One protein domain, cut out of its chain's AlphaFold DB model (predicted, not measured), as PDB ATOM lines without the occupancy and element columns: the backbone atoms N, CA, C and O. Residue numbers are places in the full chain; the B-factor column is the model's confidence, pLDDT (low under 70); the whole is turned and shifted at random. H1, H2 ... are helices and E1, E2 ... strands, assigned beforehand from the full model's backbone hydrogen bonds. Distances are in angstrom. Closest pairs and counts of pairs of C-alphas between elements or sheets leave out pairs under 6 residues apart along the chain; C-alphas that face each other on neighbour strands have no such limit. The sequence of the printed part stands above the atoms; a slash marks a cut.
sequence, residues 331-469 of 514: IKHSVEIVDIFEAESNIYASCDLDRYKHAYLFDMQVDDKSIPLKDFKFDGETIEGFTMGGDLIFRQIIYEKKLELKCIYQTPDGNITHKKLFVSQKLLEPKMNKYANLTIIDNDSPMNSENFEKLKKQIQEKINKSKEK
ATOM      1  N   ILE A 331      17.668   5.886 -40.240       88.25
ATOM      2  CA  ILE A 331      18.289   5.772 -41.558       88.25
ATOM      3  C   ILE A 331      18.373   4.296 -41.935       88.25
ATOM      4  O   ILE A 331      18.971   3.483 -41.229       88.25
ATOM      5  N   LYS A 332      17.839   3.942 -43.105       88.25
ATOM      6  CA  LYS A 332      18.021   2.614 -43.707       88.25
ATOM      7  C   LYS A 332      18.834   2.749 -44.983       88.25
ATOM      8  O   LYS A 332      18.368   3.339 -45.958       88.25
ATOM      9  N   HIS A 333      20.043   2.198 -44.983       81.69
ATOM     10  CA  HIS A 333      20.855   2.146 -46.193       81.69
ATOM     11  C   HIS A 333      20.339   1.071 -47.158       81.69
ATOM     12  O   HIS A 333      19.638   0.132 -46.771       81.69
ATOM     13  N   SER A 334      20.666   1.226 -48.443       76.94
ATOM     14  CA  SER A 334      20.366   0.208 -49.450       76.94
ATOM     15  C   SER A 334      21.071  -1.106 -49.124       76.94
ATOM     16  O   SER A 334      22.175  -1.094 -48.587       76.94
ATOM     17  N   VAL A 335      20.441  -2.220 -49.498       80.81
ATOM     18  CA  VAL A 335      21.010  -3.558 -49.316       80.81
ATOM     19  C   VAL A 335      22.291  -3.694 -50.134       80.81
ATOM     20  O   VAL A 335      22.265  -3.529 -51.353       80.81
ATOM     21  N   GLU A 336      23.392  -4.008 -49.463       80.94
ATOM     22  CA  GLU A 336      24.650  -4.406 -50.086       80.94
ATOM     23  C   GLU A 336      24.589  -5.909 -50.392       80.94
ATOM     24  O   GLU A 336      24.300  -6.706 -49.502       80.94
ATOM     25  N   ILE A 337      24.803  -6.301 -51.651       77.50
ATOM     26  CA  ILE A 337      24.783  -7.711 -52.070       77.50
ATOM     27  C   ILE A 337      26.224  -8.183 -52.251       77.50
ATOM     28  O   ILE A 337      26.954  -7.621 -53.072       77.50
ATOM     29  N   VAL A 338      26.604  -9.219 -51.507       80.38
ATOM     30  CA  VAL A 338      27.939  -9.823 -51.527       80.38
ATOM     31  C   VAL A 338      27.838 -11.233 -52.102       80.38
ATOM     32  O   VAL A 338      27.005 -12.034 -51.674       80.38
ATOM     33  N   ASP A 339      28.689 -11.531 -53.077       72.75
ATOM     34  CA  ASP A 339      28.673 -12.815 -53.775       72.75
ATOM     35  C   ASP A 339      29.542 -13.824 -53.029       72.75
ATOM     36  O   ASP A 339      30.709 -13.551 -52.757       72.75
ATOM     37  N   ILE A 340      28.977 -14.990 -52.708       74.56
ATOM     38  CA  ILE A 340      29.713 -16.099 -52.098       74.56
ATOM     39  C   ILE A 340      30.184 -17.028 -53.223       74.56
ATOM     40  O   ILE A 340      29.374 -17.742 -53.824       74.56
ATOM     41  N   PHE A 341      31.483 -17.035 -53.518       65.69
ATOM     42  CA  PHE A 341      32.096 -18.027 -54.404       65.69
ATOM     43  C   PHE A 341      32.648 -19.192 -53.571       65.69
ATOM     44  O   PHE A 341      33.508 -18.990 -52.724       65.69
ATOM     45  N   GLU A 342      32.203 -20.428 -53.835       55.28
ATOM     46  CA  GLU A 342      32.635 -21.641 -53.101       55.28
ATOM     47  C   GLU A 342      34.157 -21.900 -53.118       55.28
ATOM     48  O   GLU A 342      34.645 -22.699 -52.326       55.28
ATOM     49  N   ALA A 343      34.911 -21.250 -54.012       53.94
ATOM     50  CA  ALA A 343      36.367 -21.374 -54.096       53.94
ATOM     51  C   ALA A 343      37.131 -20.353 -53.224       53.94
ATOM     52  O   ALA A 343      38.339 -20.497 -53.047       53.94
ATOM     53  N   GLU A 344      36.457 -19.335 -52.675       55.03
ATOM     54  CA  GLU A 344      37.073 -18.319 -51.818       55.03
ATOM     55  C   GLU A 344      36.830 -18.660 -50.344       55.03
ATOM     56  O   GLU A 344      35.768 -18.400 -49.783       55.03
ATOM     57  N   SER A 345      37.838 -19.225 -49.680       56.06
ATOM     58  CA  SER A 345      37.762 -19.640 -48.272       56.06
ATOM     59  C   SER A 345      37.648 -18.483 -47.264       56.06
ATOM     60  O   SER A 345      37.595 -18.738 -46.065       56.06
ATOM     61  N   ASN A 346      37.630 -17.220 -47.705       67.75
ATOM     62  CA  ASN A 346      37.923 -16.057 -46.858       67.75
ATOM     63  C   ASN A 346      36.815 -14.984 -46.861       67.75
ATOM     64  O   ASN A 346      37.107 -13.805 -46.661       67.75
ATOM     65  N   ILE A 347      35.551 -15.350 -47.101       82.38
ATOM     66  CA  ILE A 347      34.436 -14.391 -47.028       82.38
ATOM     67  C   ILE A 347      33.927 -14.298 -45.587       82.38
ATOM     68  O   ILE A 347      33.518 -15.294 -44.985       82.38
ATOM     69  N   TYR A 348      33.916 -13.076 -45.052       88.00
ATOM     70  CA  TYR A 348      33.455 -12.782 -43.699       88.00
ATOM     71  C   TYR A 348      32.223 -11.879 -43.721       88.00
ATOM     72  O   TYR A 348      32.217 -10.804 -44.323       88.00
ATOM     73  N   ALA A 349      31.186 -12.303 -43.007       91.12
ATOM     74  CA  ALA A 349      30.081 -11.444 -42.622       91.12
ATOM     75  C   ALA A 349      30.518 -10.614 -41.417       91.12
ATOM     76  O   ALA A 349      30.829 -11.192 -40.380       91.12
ATOM     77  N   SER A 350      30.554  -9.284 -41.534       93.38
ATOM     78  CA  SER A 350      31.023  -8.420 -40.445       93.38
ATOM     79  C   SER A 350      30.233  -7.124 -40.261       93.38
ATOM     80  O   SER A 350      29.708  -6.537 -41.223       93.38
ATOM     81  N   CYS A 351      30.212  -6.672 -39.006       94.50
ATOM     82  CA  CYS A 351      29.768  -5.355 -38.567       94.50
ATOM     83  C   CYS A 351      30.906  -4.664 -37.806       94.50
ATOM     84  O   CYS A 351      31.454  -5.240 -36.866       94.50
ATOM     85  N   ASP A 352      31.231  -3.426 -38.176       94.31
ATOM     86  CA  ASP A 352      32.199  -2.628 -37.415       94.31
ATOM     87  C   ASP A 352      31.515  -2.071 -36.167       94.31
ATOM     88  O   ASP A 352      30.398  -1.561 -36.275       94.31
ATOM     89  N   LEU A 353      32.167  -2.122 -35.007       91.56
ATOM     90  CA  LEU A 353      31.630  -1.580 -33.753       91.56
ATOM     91  C   LEU A 353      31.481  -0.052 -33.818       91.56
ATOM     92  O   LEU A 353      30.482   0.519 -33.373       91.56
ATOM     93  N   ASP A 354      32.463   0.585 -34.456       86.81
ATOM     94  CA  ASP A 354      32.736   2.020 -34.378       86.81
ATOM     95  C   ASP A 354      32.671   2.730 -35.740       86.81
ATOM     96  O   ASP A 354      33.279   3.783 -35.943       86.81
ATOM     97  N   ARG A 355      31.868   2.190 -36.671       91.81
ATOM     98  CA  ARG A 355      31.691   2.722 -38.038       91.81
ATOM     99  C   ARG A 355      31.386   4.221 -38.089       91.81
ATOM    100  O   ARG A 355      31.779   4.908 -39.030       91.81
ATOM    101  N   TYR A 356      30.668   4.722 -37.086       92.75
ATOM    102  CA  TYR A 356      30.236   6.111 -36.989       92.75
ATOM    103  C   TYR A 356      30.797   6.791 -35.742       92.75
ATOM    104  O   TYR A 356      30.963   6.195 -34.680       92.75
ATOM    105  N   LYS A 357      31.042   8.098 -35.842       93.62
ATOM    106  CA  LYS A 357      31.388   8.928 -34.675       93.62
ATOM    107  C   LYS A 357      30.146   9.253 -33.845       93.62
ATOM    108  O   LYS A 357      30.202   9.258 -32.620       93.62
ATOM    109  N   HIS A 358      29.013   9.468 -34.507       94.06
ATOM    110  CA  HIS A 358      27.734   9.832 -33.894       94.06
ATOM    111  C   HIS A 358      26.824   8.629 -33.575       94.06
ATOM    112  O   HIS A 358      25.710   8.822 -33.092       94.06
ATOM    113  N   ALA A 359      27.277   7.400 -33.833       95.06
ATOM    114  CA  ALA A 359      26.541   6.173 -33.540       95.06
ATOM    115  C   ALA A 359      27.499   5.054 -33.112       95.06
ATOM    116  O   ALA A 359      28.694   5.134 -33.387       95.06
ATOM    117  N   TYR A 360      26.979   4.011 -32.475       94.44
ATOM    118  CA  TYR A 360      27.727   2.793 -32.138       94.44
ATOM    119  C   TYR A 360      26.887   1.563 -32.478       94.44
ATOM    120  O   TYR A 360      25.658   1.659 -32.491       94.44
ATOM    121  N   LEU A 361      27.528   0.431 -32.786       95.50
ATOM    122  CA  LEU A 361      26.805  -0.816 -33.040       95.50
ATOM    123  C   LEU A 361      26.010  -1.195 -31.786       95.50
ATOM    124  O   LEU A 361      26.562  -1.275 -30.700       95.50
ATOM    125  N   PHE A 362      24.706  -1.384 -31.915       94.94
ATOM    126  CA  PHE A 362      23.825  -1.680 -30.786       94.94
ATOM    127  C   PHE A 362      23.295  -3.110 -30.852       94.94
ATOM    128  O   PHE A 362      23.225  -3.801 -29.835       94.94
ATOM    129  N   ASP A 363      22.944  -3.549 -32.057       95.19
ATOM    130  CA  ASP A 363      22.348  -4.850 -32.310       95.19
ATOM    131  C   ASP A 363      22.781  -5.358 -33.687       95.19
ATOM    132  O   ASP A 363      22.997  -4.582 -34.628       95.19
ATOM    133  N   MET A 364      22.898  -6.672 -33.802       95.81
ATOM    134  CA  MET A 364      23.074  -7.366 -35.067       95.81
ATOM    135  C   MET A 364      21.866  -8.256 -35.299       95.81
ATOM    136  O   MET A 364      21.386  -8.900 -34.377       95.81
ATOM    137  N   GLN A 365      21.374  -8.328 -36.529       93.94
ATOM    138  CA  GLN A 365      20.350  -9.307 -36.880       93.94
ATOM    139  C   GLN A 365      20.860 -10.211 -37.977       93.94
ATOM    140  O   GLN A 365      21.338  -9.732 -39.004       93.94
ATOM    141  N   VAL A 366      20.741 -11.508 -37.746       90.81
ATOM    142  CA  VAL A 366      21.120 -12.543 -38.696       90.81
ATOM    143  C   VAL A 366      19.854 -13.301 -39.034       90.81
ATOM    144  O   VAL A 366      19.252 -13.937 -38.167       90.81
ATOM    145  N   ASP A 367      19.415 -13.143 -40.278       82.62
ATOM    146  CA  ASP A 367      18.079 -13.501 -40.738       82.62
ATOM    147  C   ASP A 367      16.998 -12.853 -39.843       82.62
ATOM    148  O   ASP A 367      16.744 -11.648 -39.970       82.62
ATOM    149  N   ASP A 368      16.425 -13.619 -38.908       82.12
ATOM    150  CA  ASP A 368      15.386 -13.178 -37.964       82.12
ATOM    151  C   ASP A 368      15.821 -13.237 -36.485       82.12
ATOM    152  O   ASP A 368      15.031 -12.928 -35.589       82.12
ATOM    153  N   LYS A 369      17.073 -13.615 -36.198       89.38
ATOM    154  CA  LYS A 369      17.619 -13.626 -34.835       89.38
ATOM    155  C   LYS A 369      18.365 -12.328 -34.545       89.38
ATOM    156  O   LYS A 369      19.260 -11.953 -35.297       89.38
ATOM    157  N   SER A 370      18.020 -11.669 -33.441       93.88
ATOM    158  CA  SER A 370      18.745 -10.506 -32.913       93.88
ATOM    159  C   SER A 370      19.845 -10.964 -31.956       93.88
ATOM    160  O   SER A 370      19.633 -11.863 -31.142       93.88
ATOM    161  N   ILE A 371      21.014 -10.347 -32.092       94.06
ATOM    162  CA  ILE A 371      22.225 -10.566 -31.311       94.06
ATOM    163  C   ILE A 371      22.655  -9.186 -30.777       94.06
ATOM    164  O   ILE A 371      23.389  -8.452 -31.452       94.06
ATOM    165  N   PRO A 372      22.178  -8.800 -29.583       94.00
ATOM    166  CA  PRO A 372      22.540  -7.539 -28.950       94.00
ATOM    167  C   PRO A 372      24.050  -7.424 -28.710       94.00
ATOM    168  O   PRO A 372      24.668  -8.353 -28.196       94.00
ATOM    169  N   LEU A 373      24.645  -6.248 -28.960       91.81
ATOM    170  CA  LEU A 373      26.088  -6.056 -28.730       91.81
ATOM    171  C   LEU A 373      26.481  -6.319 -27.267       91.81
ATOM    172  O   LEU A 373      27.549  -6.853 -26.997       91.81
ATOM    173  N   LYS A 374      25.603  -5.972 -26.321       90.94
ATOM    174  CA  LYS A 374      25.816  -6.165 -24.875       90.94
ATOM    175  C   LYS A 374      26.046  -7.627 -24.464       90.94
ATOM    176  O   LYS A 374      26.465  -7.860 -23.331       90.94
ATOM    177  N   ASP A 375      25.699  -8.579 -25.328       92.00
ATOM    178  CA  ASP A 375      25.862  -9.997 -25.035       92.00
ATOM    179  C   ASP A 375      27.334 -10.415 -25.201       92.00
ATOM    180  O   ASP A 375      27.771 -11.321 -24.496       92.00
ATOM    181  N   PHE A 376      28.114  -9.692 -26.019       90.94
ATOM    182  CA  PHE A 376      29.571  -9.815 -26.109       90.94
ATOM    183  C   PHE A 376      30.251  -9.039 -24.966       90.94
ATOM    184  O   PHE A 376      30.182  -7.812 -24.883       90.94
ATOM    185  N   LYS A 377      30.916  -9.759 -24.065       88.38
ATOM    186  CA  LYS A 377      31.575  -9.269 -22.848       88.38
ATOM    187  C   LYS A 377      33.074  -9.049 -23.012       88.38
ATOM    188  O   LYS A 377      33.623  -8.201 -22.309       88.38
ATOM    189  N   PHE A 378      33.749  -9.815 -23.868       88.81
ATOM    190  CA  PHE A 378      35.193  -9.700 -24.083       88.81
ATOM    191  C   PHE A 378      35.615 -10.106 -25.497       88.81
ATOM    192  O   PHE A 378      34.907 -10.814 -26.210       88.81
ATOM    193  N   ASP A 379      36.803  -9.647 -25.888       89.06
ATOM    194  CA  ASP A 379      37.404  -9.958 -27.182       89.06
ATOM    195  C   ASP A 379      37.653 -11.469 -27.336       89.06
ATOM    196  O   ASP A 379      38.085 -12.141 -26.397       89.06
ATOM    197  N   GLY A 380      37.354 -12.013 -28.515       89.12
ATOM    198  CA  GLY A 380      37.376 -13.447 -28.813       89.12
ATOM    199  C   GLY A 380      36.099 -14.211 -28.437       89.12
ATOM    200  O   GLY A 380      35.963 -15.383 -28.800       89.12
ATOM    201  N   GLU A 381      35.138 -13.587 -27.745       92.31
ATOM    202  CA  GLU A 381      33.860 -14.233 -27.438       92.31
ATOM    203  C   GLU A 381      33.058 -14.507 -28.713       92.31
ATOM    204  O   GLU A 381      33.026 -13.691 -29.638       92.31
ATOM    205  N   THR A 382      32.416 -15.678 -28.759       92.19
ATOM    206  CA  THR A 382      31.633 -16.127 -29.910       92.19
ATOM    207  C   THR A 382      30.185 -16.388 -29.521       92.19
ATOM    208  O   THR A 382      29.914 -17.211 -28.649       92.19
ATOM    209  N   ILE A 383      29.252 -15.725 -30.205       90.81
ATOM    210  CA  ILE A 383      27.804 -15.836 -29.986       90.81
ATOM    211  C   ILE A 383      27.132 -16.057 -31.338       90.81
ATOM    212  O   ILE A 383      27.397 -15.328 -32.289       90.81
ATOM    213  N   GLU A 384      26.300 -17.100 -31.446       86.75
ATOM    214  CA  GLU A 384      25.629 -17.498 -32.702       86.75
ATOM    215  C   GLU A 384      26.603 -17.580 -33.907       86.75
ATOM    216  O   GLU A 384      26.267 -17.257 -35.045       86.75
ATOM    217  N   GLY A 385      27.847 -18.003 -33.648       88.56
ATOM    218  CA  GLY A 385      28.898 -18.154 -34.660       88.56
ATOM    219  C   GLY A 385      29.603 -16.860 -35.084       88.56
ATOM    220  O   GLY A 385      30.479 -16.927 -35.942       88.56
ATOM    221  N   PHE A 386      29.250 -15.708 -34.510       93.25
ATOM    222  CA  PHE A 386      29.980 -14.452 -34.679       93.25
ATOM    223  C   PHE A 386      30.981 -14.267 -33.553       93.25
ATOM    224  O   PHE A 386      30.615 -14.412 -32.392       93.25
ATOM    225  N   THR A 387      32.213 -13.916 -33.899       93.94
ATOM    226  CA  THR A 387      33.307 -13.662 -32.963       93.94
ATOM    227  C   THR A 387      33.595 -12.166 -32.900       93.94
ATOM    228  O   THR A 387      33.704 -11.505 -33.937       93.94
ATOM    229  N   MET A 388      33.719 -11.629 -31.687       93.12
ATOM    230  CA  MET A 388      34.235 -10.278 -31.464       93.12
ATOM    231  C   MET A 388      35.760 -10.294 -31.603       93.12
ATOM    232  O   MET A 388      36.418 -11.126 -30.983       93.12
ATOM    233  N   GLY A 389      36.307  -9.418 -32.440       90.81
ATOM    234  CA  GLY A 389      37.744  -9.280 -32.664       90.81
ATOM    235  C   GLY A 389      38.122  -7.818 -32.866       90.81
ATOM    236  O   GLY A 389      37.914  -7.262 -33.948       90.81
ATOM    237  N   GLY A 390      38.686  -7.198 -31.832       88.50
ATOM    238  CA  GLY A 390      39.015  -5.774 -31.822       88.50
ATOM    239  C   GLY A 390      37.782  -4.904 -32.083       88.50
ATOM    240  O   GLY A 390      36.801  -4.963 -31.345       88.50
ATOM    241  N   ASP A 391      37.823  -4.114 -33.159       89.75
ATOM    242  CA  ASP A 391      36.757  -3.172 -33.533       89.75
ATOM    243  C   ASP A 391      35.679  -3.787 -34.449       89.75
ATOM    244  O   ASP A 391      34.840  -3.070 -35.005       89.75
ATOM    245  N   LEU A 392      35.702  -5.108 -34.640       93.19
ATOM    246  CA  LEU A 392      34.839  -5.830 -35.571       93.19
ATOM    247  C   LEU A 392      34.139  -6.997 -34.875       93.19
ATOM    248  O   LEU A 392      34.725  -7.689 -34.046       93.19
ATOM    249  N   ILE A 393      32.905  -7.279 -35.285       93.50
ATOM    250  CA  ILE A 393      32.262  -8.573 -35.038       93.50
ATOM    251  C   ILE A 393      32.106  -9.262 -36.379       93.50
ATOM    252  O   ILE A 393      31.538  -8.681 -37.309       93.50
ATOM    253  N   PHE A 394      32.617 -10.485 -36.492       93.75
ATOM    254  CA  PHE A 394      32.660 -11.192 -37.764       93.75
ATOM    255  C   PHE A 394      32.374 -12.685 -37.640       93.75
ATOM    256  O   PHE A 394      32.604 -13.310 -36.612       93.75
ATOM    257  N   ARG A 395      31.891 -13.266 -38.734       91.50
ATOM    258  CA  ARG A 395      31.669 -14.700 -38.906       91.50
ATOM    259  C   ARG A 395      32.163 -15.116 -40.278       91.50
ATOM    260  O   ARG A 395      31.839 -14.470 -41.274       91.50
ATOM    261  N   GLN A 396      32.924 -16.201 -40.335       87.69
ATOM    262  CA  GLN A 396      33.286 -16.812 -41.609       87.69
ATOM    263  C   GLN A 396      32.056 -17.491 -42.217       87.69
ATOM    264  O   GLN A 396      31.361 -18.248 -41.537       87.69
ATOM    265  N   ILE A 397      31.790 -17.223 -43.492       83.69
ATOM    266  CA  ILE A 397      30.676 -17.838 -44.215       83.69
ATOM    267  C   ILE A 397      31.175 -19.139 -44.840       83.69
ATOM    268  O   ILE A 397      32.027 -19.115 -45.726       83.69
ATOM    269  N   ILE A 398      30.655 -20.279 -44.381       76.19
ATOM    270  CA  ILE A 398      31.078 -21.607 -44.845       76.19
ATOM    271  C   ILE A 398      29.848 -22.383 -45.327       76.19
ATOM    272  O   ILE A 398      28.950 -22.669 -44.540       76.19
ATOM    273  N   TYR A 399      29.812 -22.724 -46.620       69.62
ATOM    274  CA  TYR A 399      28.751 -23.521 -47.263       69.62
ATOM    275  C   TYR A 399      27.312 -22.972 -47.123       69.62
ATOM    276  O   TYR A 399      26.344 -23.710 -47.313       69.62
ATOM    277  N   GLU A 400      27.134 -21.682 -46.824       72.88
ATOM    278  CA  GLU A 400      25.802 -21.075 -46.727       72.88
ATOM    279  C   GLU A 400      25.274 -20.656 -48.104       72.88
ATOM    280  O   GLU A 400      25.944 -19.966 -48.874       72.88
ATOM    281  N   LYS A 401      24.029 -21.041 -48.411       75.62
ATOM    282  CA  LYS A 401      23.346 -20.606 -49.640       75.62
ATOM    283  C   LYS A 401      23.019 -19.111 -49.605       75.62
ATOM    284  O   LYS A 401      23.102 -18.432 -50.629       75.62
ATOM    285  N   LYS A 402      22.607 -18.615 -48.438       83.44
ATOM    286  CA  LYS A 402      22.152 -17.245 -48.213       83.44
ATOM    287  C   LYS A 402      22.333 -16.879 -46.741       83.44
ATOM    288  O   LYS A 402      21.969 -17.680 -45.889       83.44
ATOM    289  N   LEU A 403      22.797 -15.661 -46.481       86.94
ATOM    290  CA  LEU A 403      22.855 -15.065 -45.148       86.94
ATOM    291  C   LEU A 403      22.418 -13.601 -45.230       86.94
ATOM    292  O   LEU A 403      22.973 -12.827 -46.014       86.94
ATOM    293  N   GLU A 404      21.430 -13.200 -44.434       90.25
ATOM    294  CA  GLU A 404      21.066 -11.791 -44.284       90.25
ATOM    295  C   GLU A 404      21.632 -11.234 -42.977       90.25
ATOM    296  O   GLU A 404      21.189 -11.614 -41.902       90.25
ATOM    297  N   LEU A 405      22.572 -10.292 -43.066       93.31
ATOM    298  CA  LEU A 405      23.120  -9.587 -41.909       93.31
ATOM    299  C   LEU A 405      22.604  -8.147 -41.872       93.31
ATOM    300  O   LEU A 405      22.743  -7.401 -42.843       93.31
ATOM    301  N   LYS A 406      22.076  -7.714 -40.729       95.19
ATOM    302  CA  LYS A 406      21.790  -6.307 -40.442       95.19
ATOM    303  C   LYS A 406      22.671  -5.832 -39.298       95.19
ATOM    304  O   LYS A 406      22.614  -6.389 -38.210       95.19
ATOM    305  N   CYS A 407      23.432  -4.774 -39.534       95.94
ATOM    306  CA  CYS A 407      24.159  -4.051 -38.497       95.94
ATOM    307  C   CYS A 407      23.328  -2.823 -38.109       95.94
ATOM    308  O   CYS A 407      23.077  -1.958 -38.958       95.94
ATOM    309  N   ILE A 408      22.875  -2.752 -36.858       96.31
ATOM    310  CA  ILE A 408      22.018  -1.675 -36.355       96.31
ATOM    311  C   ILE A 408      22.841  -0.804 -35.411       96.31
ATOM    312  O   ILE A 408      23.263  -1.242 -34.344       96.31
ATOM    313  N   TYR A 409      23.054   0.446 -35.807       96.50
ATOM    314  CA  TYR A 409      23.815   1.437 -35.060       96.50
ATOM    315  C   TYR A 409      22.879   2.423 -34.374       96.50
ATOM    316  O   TYR A 409      22.034   3.030 -35.028       96.50
ATOM    317  N   GLN A 410      23.046   2.630 -33.075       96.00
ATOM    318  CA  GLN A 410      22.208   3.545 -32.312       96.00
ATOM    319  C   GLN A 410      22.817   4.948 -32.288       96.00
ATOM    320  O   GLN A 410      23.972   5.134 -31.900       96.00
ATOM    321  N   THR A 411      22.026   5.941 -32.684       96.00
ATOM    322  CA  THR A 411      22.334   7.375 -32.560       96.00
ATOM    323  C   THR A 411      21.631   7.951 -31.321       96.00
ATOM    324  O   THR A 411      20.799   7.273 -30.710       96.00
ATOM    325  N   PRO A 412      21.883   9.215 -30.942       96.31
ATOM    326  CA  PRO A 412      21.109   9.881 -29.895       96.31
ATOM    327  C   PRO A 412      19.590   9.963 -30.133       96.31
ATOM    328  O   PRO A 412      18.840  10.058 -29.156       96.31
ATOM    329  N   ASP A 413      19.127   9.967 -31.391       95.94
ATOM    330  CA  ASP A 413      17.719  10.237 -31.745       95.94
ATOM    331  C   ASP A 413      16.980   9.077 -32.437       95.94
ATOM    332  O   ASP A 413      15.751   9.049 -32.440       95.94
ATOM    333  N   GLY A 414      17.702   8.097 -32.973       95.12
ATOM    334  CA  GLY A 414      17.153   6.934 -33.679       95.12
ATOM    335  C   GLY A 414      18.258   5.966 -34.101       95.12
ATOM    336  O   GLY A 414      19.307   5.930 -33.452       95.12
ATOM    337  N   ASN A 415      18.067   5.202 -35.176       95.69
ATOM    338  CA  ASN A 415      19.013   4.158 -35.582       95.69
ATOM    339  C   ASN A 415      19.479   4.266 -37.040       95.69
ATOM    340  O   ASN A 415      18.749   4.697 -37.923       95.69
ATOM    341  N   ILE A 416      20.684   3.779 -37.323       94.62
ATOM    342  CA  ILE A 416      21.206   3.584 -38.677       94.62
ATOM    343  C   ILE A 416      21.289   2.083 -38.927       94.62
ATOM    344  O   ILE A 416      21.985   1.370 -38.212       94.62
ATOM    345  N   THR A 417      20.586   1.578 -39.936       95.44
ATOM    346  CA  THR A 417      20.609   0.156 -40.304       95.44
ATOM    347  C   THR A 417      21.347  -0.051 -41.618       95.44
ATOM    348  O   THR A 417      20.947   0.478 -42.661       95.44
ATOM    349  N   HIS A 418      22.385  -0.884 -41.572       93.75
ATOM    350  CA  HIS A 418      23.055  -1.440 -42.747       93.75
ATOM    351  C   HIS A 418      22.610  -2.868 -42.956       93.75
ATOM    352  O   HIS A 418      22.704  -3.668 -42.034       93.75
ATOM    353  N   LYS A 419      22.166  -3.197 -44.166       91.88
ATOM    354  CA  LYS A 419      21.783  -4.559 -44.529       91.88
ATOM    355  C   LYS A 419      22.751  -5.093 -45.577       91.88
ATOM    356  O   LYS A 419      22.858  -4.517 -46.656       91.88
ATOM    357  N   LYS A 420      23.411  -6.203 -45.260       90.44
ATOM    358  CA  LYS A 420      24.250  -6.991 -46.161       90.44
ATOM    359  C   LYS A 420      23.547  -8.313 -46.450       90.44
ATOM    360  O   LYS A 420      23.064  -8.978 -45.535       90.44
ATOM    361  N   LEU A 421      23.456  -8.682 -47.718       86.75
ATOM    362  CA  LEU A 421      22.890  -9.946 -48.164       86.75
ATOM    363  C   LEU A 421      23.983 -10.736 -48.880       86.75
ATOM    364  O   LEU A 421      24.417 -10.344 -49.962       86.75
ATOM    365  N   PHE A 422      24.398 -11.844 -48.282       86.00
ATOM    366  CA  PHE A 422      25.371 -12.758 -48.862       86.00
ATOM    367  C   PHE A 422      24.623 -13.877 -49.587       86.00
ATOM    368  O   PHE A 422      23.720 -14.479 -49.002       86.00
ATOM    369  N   VAL A 423      24.942 -14.134 -50.858       81.75
ATOM    370  CA  VAL A 423      24.240 -15.135 -51.686       81.75
ATOM    371  C   VAL A 423      25.235 -15.983 -52.472       81.75
ATOM    372  O   VAL A 423      26.133 -15.448 -53.122       81.75
ATOM    373  N   SER A 424      25.052 -17.306 -52.450       72.94
ATOM    374  CA  SER A 424      25.799 -18.239 -53.299       72.94
ATOM    375  C   SER A 424      25.237 -18.252 -54.722       72.94
ATOM    376  O   SER A 424      24.065 -18.568 -54.938       72.94
ATOM    377  N   GLN A 425      26.086 -17.945 -55.708       60.06
ATOM    378  CA  GLN A 425      25.700 -17.852 -57.124       60.06
ATOM    379  C   GLN A 425      25.297 -19.200 -57.754       60.06
ATOM    380  O   GLN A 425      24.629 -19.221 -58.786       60.06
ATOM    381  N   LYS A 426      25.688 -20.334 -57.156       54.84
ATOM    382  CA  LYS A 426      25.421 -21.668 -57.720       54.84
ATOM    383  C   LYS A 426      24.056 -22.251 -57.357       54.84
ATOM    384  O   LYS A 426      23.605 -23.142 -58.066       54.84
ATOM    385  N   LEU A 427      23.429 -21.809 -56.262       51.97
ATOM    386  CA  LEU A 427      22.348 -22.571 -55.615       51.97
ATOM    387  C   LEU A 427      20.979 -21.881 -55.618       51.97
ATOM    388  O   LEU A 427      19.997 -22.516 -55.246       51.97
ATOM    389  N   LEU A 428      20.887 -20.606 -56.008       52.50
ATOM    390  CA  LEU A 428      19.675 -19.810 -55.811       52.50
ATOM    391  C   LEU A 428      19.384 -18.865 -56.984       52.50
ATOM    392  O   LEU A 428      20.232 -18.060 -57.365       52.50
ATOM    393  N   GLU A 429      18.153 -18.912 -57.501       47.72
ATOM    394  CA  GLU A 429      17.612 -17.967 -58.482       47.72
ATOM    395  C   GLU A 429      16.838 -16.855 -57.743       47.72
ATOM    396  O   GLU A 429      15.796 -17.123 -57.130       47.72
ATOM    397  N   PRO A 430      17.300 -15.591 -57.749       48.41
ATOM    398  CA  PRO A 430      16.556 -14.511 -57.112       48.41
ATOM    399  C   PRO A 430      15.407 -14.063 -58.028       48.41
ATOM    400  O   PRO A 430      15.630 -13.379 -59.028       48.41
ATOM    401  N   LYS A 431      14.156 -14.390 -57.685       47.75
ATOM    402  CA  LYS A 431      12.971 -13.793 -58.322       47.75
ATOM    403  C   LYS A 431      12.493 -12.597 -57.513       47.75
ATOM    404  O   LYS A 431      12.293 -12.673 -56.307       47.75
ATOM    405  N   MET A 432      12.265 -11.467 -58.174       41.94
ATOM    406  CA  MET A 432      11.522 -10.374 -57.548       41.94
ATOM    407  C   MET A 432      10.034 -10.696 -57.563       41.94
ATOM    408  O   MET A 432       9.469 -10.964 -58.625       41.94
ATOM    409  N   ASN A 433       9.383 -10.582 -56.409       47.59
ATOM    410  CA  ASN A 433       7.931 -10.526 -56.391       47.59
ATOM    411  C   ASN A 433       7.434  -9.138 -56.850       47.59
ATOM    412  O   ASN A 433       8.203  -8.189 -57.038       47.59
ATOM    413  N   LYS A 434       6.116  -9.007 -57.014       36.03
ATOM    414  CA  LYS A 434       5.446  -7.787 -57.504       36.03
ATOM    415  C   LYS A 434       5.673  -6.538 -56.622       36.03
ATOM    416  O   LYS A 434       5.341  -5.440 -57.056       36.03
ATOM    417  N   TYR A 435       6.255  -6.700 -55.429       41.22
ATOM    418  CA  TYR A 435       6.481  -5.660 -54.418       41.22
ATOM    419  C   TYR A 435       7.965  -5.317 -54.201       41.22
ATOM    420  O   TYR A 435       8.293  -4.647 -53.230       41.22
ATOM    421  N   ALA A 436       8.861  -5.757 -55.096       42.59
ATOM    422  CA  ALA A 436      10.314  -5.567 -54.990       42.59
ATOM    423  C   ALA A 436      10.981  -6.266 -53.788       42.59
ATOM    424  O   ALA A 436      12.126  -5.961 -53.457       42.59
ATOM    425  N   ASN A 437      10.314  -7.258 -53.189       41.06
ATOM    426  CA  ASN A 437      10.961  -8.154 -52.239       41.06
ATOM    427  C   ASN A 437      11.687  -9.267 -53.003       41.06
ATOM    428  O   ASN A 437      11.147  -9.855 -53.949       41.06
ATOM    429  N   LEU A 438      12.921  -9.541 -52.582       45.81
ATOM    430  CA  LEU A 438      13.742 -10.639 -53.081       45.81
ATOM    431  C   LEU A 438      13.131 -11.963 -52.597       45.81
ATOM    432  O   LEU A 438      13.118 -12.235 -51.399       45.81
ATOM    433  N   THR A 439      12.613 -12.770 -53.520       44.00
ATOM    434  CA  THR A 439      12.251 -14.170 -53.264       44.00
ATOM    435  C   THR A 439      13.319 -15.066 -53.867       44.00
ATOM    436  O   THR A 439      13.811 -14.815 -54.962       44.00
ATOM    437  N   ILE A 440      13.728 -16.074 -53.114       53.09
ATOM    438  CA  ILE A 440      14.812 -16.981 -53.468       53.09
ATOM    439  C   ILE A 440      14.167 -18.305 -53.855       53.09
ATOM    440  O   ILE A 440      13.369 -18.828 -53.081       53.09
ATOM    441  N   ILE A 441      14.470 -18.806 -55.049       52.03
ATOM    442  CA  ILE A 441      13.997 -20.107 -55.526       52.03
ATOM    443  C   ILE A 441      15.217 -21.020 -55.630       52.03
ATOM    444  O   ILE A 441      16.229 -20.616 -56.204       52.03
ATOM    445  N   ASP A 442      15.137 -22.218 -55.044       47.53
ATOM    446  CA  ASP A 442      16.141 -23.263 -55.263       47.53
ATOM    447  C   ASP A 442      16.186 -23.574 -56.765       47.53
ATOM    448  O   ASP A 442      15.156 -23.874 -57.369       47.53
ATOM    449  N   ASN A 443      17.365 -23.442 -57.372       47.69
ATOM    450  CA  ASN A 443      17.553 -23.725 -58.789       47.69
ATOM    451  C   ASN A 443      18.303 -25.048 -58.941       47.69
ATOM    452  O   ASN A 443      19.403 -25.199 -58.416       47.69
ATOM    453  N   ASP A 444      17.746 -25.970 -59.727       45.94
ATOM    454  CA  ASP A 444      18.391 -27.246 -60.070       45.94
ATOM    455  C   ASP A 444      19.544 -27.079 -61.087       45.94
ATOM    456  O   ASP A 444      20.157 -28.056 -61.515       45.94
ATOM    457  N   SER A 445      19.861 -25.844 -61.502       47.38
ATOM    458  CA  SER A 445      20.941 -25.555 -62.447       47.38
ATOM    459  C   SER A 445      21.742 -24.306 -62.051       47.38
ATOM    460  O   SER A 445      21.140 -23.258 -61.793       47.38
ATOM    461  N   PRO A 446      23.089 -24.379 -62.013       50.00
ATOM    462  CA  PRO A 446      23.932 -23.255 -61.627       50.00
ATOM    463  C   PRO A 446      23.841 -22.117 -62.652       50.00
ATOM    464  O   PRO A 446      23.984 -22.315 -63.860       50.00
ATOM    465  N   MET A 447      23.616 -20.902 -62.156       54.66
ATOM    466  CA  MET A 447      23.522 -19.685 -62.961       54.66
ATOM    467  C   MET A 447      24.931 -19.244 -63.404       54.66
ATOM    468  O   MET A 447      25.866 -19.254 -62.606       54.66
ATOM    469  N   ASN A 448      25.116 -18.864 -64.674       58.41
ATOM    470  CA  ASN A 448      26.409 -18.349 -65.147       58.41
ATOM    471  C   ASN A 448      26.643 -16.889 -64.688       58.41
ATOM    472  O   ASN A 448      25.693 -16.141 -64.436       58.41
ATOM    473  N   SER A 449      27.910 -16.466 -64.593       57.59
ATOM    474  CA  SER A 449      28.289 -15.139 -64.068       57.59
ATOM    475  C   SER A 449      27.713 -13.967 -64.878       57.59
ATOM    476  O   SER A 449      27.397 -12.917 -64.320       57.59
ATOM    477  N   GLU A 450      27.506 -14.152 -66.184       62.22
ATOM    478  CA  GLU A 450      26.961 -13.128 -67.080       62.22
ATOM    479  C   GLU A 450      25.492 -12.799 -66.763       62.22
ATOM    480  O   GLU A 450      25.085 -11.633 -66.765       62.22
ATOM    481  N   ASN A 451      24.687 -13.813 -66.436       57.28
ATOM    482  CA  ASN A 451      23.298 -13.618 -66.032       57.28
ATOM    483  C   ASN A 451      23.194 -12.955 -64.651       57.28
ATOM    484  O   ASN A 451      22.251 -12.200 -64.401       57.28
ATOM    485  N   PHE A 452      24.171 -13.182 -63.771       57.06
ATOM    486  CA  PHE A 452      24.222 -12.557 -62.451       57.06
ATOM    487  C   PHE A 452      24.593 -11.067 -62.524       57.06
ATOM    488  O   PHE A 452      23.930 -10.233 -61.910       57.06
ATOM    489  N   GLU A 453      25.577 -10.705 -63.351       63.00
ATOM    490  CA  GLU A 453      25.897  -9.305 -63.677       63.00
ATOM    491  C   GLU A 453      24.681  -8.570 -64.267       63.00
ATOM    492  O   GLU A 453      24.354  -7.448 -63.865       63.00
ATOM    493  N   LYS A 454      23.933  -9.232 -65.165       65.31
ATOM    494  CA  LYS A 454      22.659  -8.707 -65.686       65.31
ATOM    495  C   LYS A 454      21.627  -8.506 -64.573       65.31
ATOM    496  O   LYS A 454      20.931  -7.494 -64.587       65.31
ATOM    497  N   LEU A 455      21.545  -9.405 -63.592       60.97
ATOM    498  CA  LEU A 455      20.633  -9.276 -62.455       60.97
ATOM    499  C   LEU A 455      21.039  -8.145 -61.498       60.97
ATOM    500  O   LEU A 455      20.183  -7.340 -61.136       60.97
ATOM    501  N   LYS A 456      22.327  -8.023 -61.137       61.88
ATOM    502  CA  LYS A 456      22.867  -6.886 -60.362       61.88
ATOM    503  C   LYS A 456      22.508  -5.564 -61.036       61.88
ATOM    504  O   LYS A 456      21.955  -4.672 -60.391       61.88
ATOM    505  N   LYS A 457      22.719  -5.470 -62.354       68.12
ATOM    506  CA  LYS A 457      22.320  -4.303 -63.155       68.12
ATOM    507  C   LYS A 457      20.809  -4.079 -63.151       68.12
ATOM    508  O   LYS A 457      20.388  -2.950 -62.937       68.12
ATOM    509  N   GLN A 458      19.984  -5.116 -63.297       65.75
ATOM    510  CA  GLN A 458      18.519  -4.987 -63.246       65.75
ATOM    511  C   GLN A 458      17.997  -4.552 -61.869       65.75
ATOM    512  O   GLN A 458      17.058  -3.758 -61.795       65.75
ATOM    513  N   ILE A 459      18.582  -5.055 -60.778       59.81
ATOM    514  CA  ILE A 459      18.257  -4.644 -59.407       59.81
ATOM    515  C   ILE A 459      18.630  -3.174 -59.226       59.81
ATOM    516  O   ILE A 459      17.787  -2.377 -58.810       59.81
ATOM    517  N   GLN A 460      19.849  -2.793 -59.615       63.91
ATOM    518  CA  GLN A 460      20.322  -1.418 -59.511       63.91
ATOM    519  C   GLN A 460      19.487  -0.464 -60.378       63.91
ATOM    520  O   GLN A 460      19.088   0.602 -59.913       63.91
ATOM    521  N   GLU A 461      19.132  -0.861 -61.601       69.50
ATOM    522  CA  GLU A 461      18.242  -0.104 -62.483       69.50
ATOM    523  C   GLU A 461      16.828   0.026 -61.921       69.50
ATOM    524  O   GLU A 461      16.242   1.100 -62.020       69.50
ATOM    525  N   LYS A 462      16.251  -1.023 -61.322       62.59
ATOM    526  CA  LYS A 462      14.919  -0.941 -60.698       62.59
ATOM    527  C   LYS A 462      14.929  -0.063 -59.450       62.59
ATOM    528  O   LYS A 462      13.996   0.717 -59.263       62.59
ATOM    529  N   ILE A 463      15.982  -0.136 -58.634       59.28
ATOM    530  CA  ILE A 463      16.187   0.761 -57.487       59.28
ATOM    531  C   ILE A 463      16.318   2.207 -57.976       59.28
ATOM    532  O   ILE A 463      15.648   3.096 -57.449       59.28
ATOM    533  N   ASN A 464      17.106   2.445 -59.025       64.12
ATOM    534  CA  ASN A 464      17.282   3.770 -59.614       64.12
ATOM    535  C   ASN A 464      15.990   4.292 -60.259       64.12
ATOM    536  O   ASN A 464      15.627   5.439 -60.019       64.12
ATOM    537  N   LYS A 465      15.230   3.452 -60.974       65.69
ATOM    538  CA  LYS A 465      13.907   3.798 -61.526       65.69
ATOM    539  C   LYS A 465      12.885   4.094 -60.429       65.69
ATOM    540  O   LYS A 465      12.057   4.982 -60.601       65.69
ATOM    541  N   SER A 466      12.937   3.393 -59.296       56.00
ATOM    542  CA  SER A 466      12.098   3.689 -58.127       56.00
ATOM    543  C   SER A 466      12.458   5.049 -57.515       56.00
ATOM    544  O   SER A 466      11.579   5.889 -57.321       56.00
ATOM    545  N   LYS A 467      13.758   5.326 -57.326       53.66
ATOM    546  CA  LYS A 467      14.261   6.637 -56.881       53.66
ATOM    547  C   LYS A 467      13.880   7.760 -57.851       53.66
ATOM    548  O   LYS A 467      13.441   8.817 -57.409       53.66
ATOM    549  N   GLU A 468      13.974   7.533 -59.162       62.66
ATOM    550  CA  GLU A 468      13.514   8.483 -60.180       62.66
ATOM    551  C   GLU A 468      12.002   8.688 -60.152       62.66
ATOM    552  O   GLU A 468      11.548   9.813 -60.330       62.66
ATOM    553  N   LYS A 469      11.204   7.641 -59.920       59.44
ATOM    554  CA  LYS A 469       9.744   7.756 -59.825       59.44
ATOM    555  C   LYS A 469       9.332   8.562 -58.593       59.44
ATOM    556  O   LYS A 469       8.449   9.406 -58.693       59.44
TER     557      LYS A 469
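AT A GLANCE: This is residues 331 to 469 of the 514 residues of an uncharacterized protein of Parastrongyloides trichosuri (UniProt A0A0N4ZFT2). Two sheets lie face to face as a sandwich: a long, twisted sheet built round the hairpin E7 and E8, with the smaller sheet of E2, E6 and E5 over part of one face. Off the E1 edge of the large sheet sit a separate hairpin, E9 and E10, which follows E8 in the chain, and one long helix, H1, which is near E9 and stays off both sheets of the sandwich. The printed part has 139 residues, with ten named strands, E1 to E10, followed by H1. The large sheet runs E1, E8, E7, E3, E4 and is mixed, the small one runs E2, E6, E5 and is antiparallel, and the class is mixed, helices and strands. The whole is compact, with a radius of gyration of the C-alphas of 16.5 A, and spans 44 by 39 by 21 A, an outline only just flat.

HOW THE PARTS SIT: Start at E1, residues 336 to 340, an edge strand parallel to E8, residues 415 to 424; look for N 338 and O 421, 2.9 A apart. Before E1, residues 331 to 332 pair with residues 416 to 417 of E8, parallel. E2, residues 348 to 352, is the antiparallel neighbour of E6, residues 392 to 396, with N 351 and O 393 at 2.9 A. Across the sandwich, the closest C-alphas of E2 and E7, residues 402 to 410, are those of Cys 351 and Cys 407, 5.8 A apart. E3, residues 360 to 366, forms a hairpin with E4, residues 369 to 372, where N 371 and O 364 are 2.7 A apart, and is antiparallel to E7, with N 406 and O 365 at 2.8 A. E5, residues 386 to 389, makes a hairpin with E6, with N 387 and O 394 at 2.8 A. E7 and E8 form a hairpin, with N 405 and O 420 at 2.8 A. E9, residues 428 to 432, meets E8 only through their link and forms a hairpin with E10, residues 438 to 442, where N 431 and O 439 are 2.8 A apart. H1, residues 449 to 469, is near E9 but apart from E8; in H1 every O i to N i+4 pair is within hydrogen-bond range.

IN THESE COORDINATES: Find C-alpha 336, where E1 begins, at (24.650, -4.406, -50.086). E3 covers 17.9 A, E7 26.2 A and E8 29.4 A; E8 begins with C-alpha 415 at (19.013, 4.158, -35.582). H1 runs 29.8 A, ending with C-alpha 469 at (9.744, 7.756, -59.825).

THE WHOLE: The two C-alphas farthest apart, Pro 412 and Ser 445, are 48.1 A from each other. The printed part has no cut, and the link E4 to E5, 13 residues, is long. Confidence is low, with pLDDT under 70, at residues 341 to 346, 399 and 425 to 469.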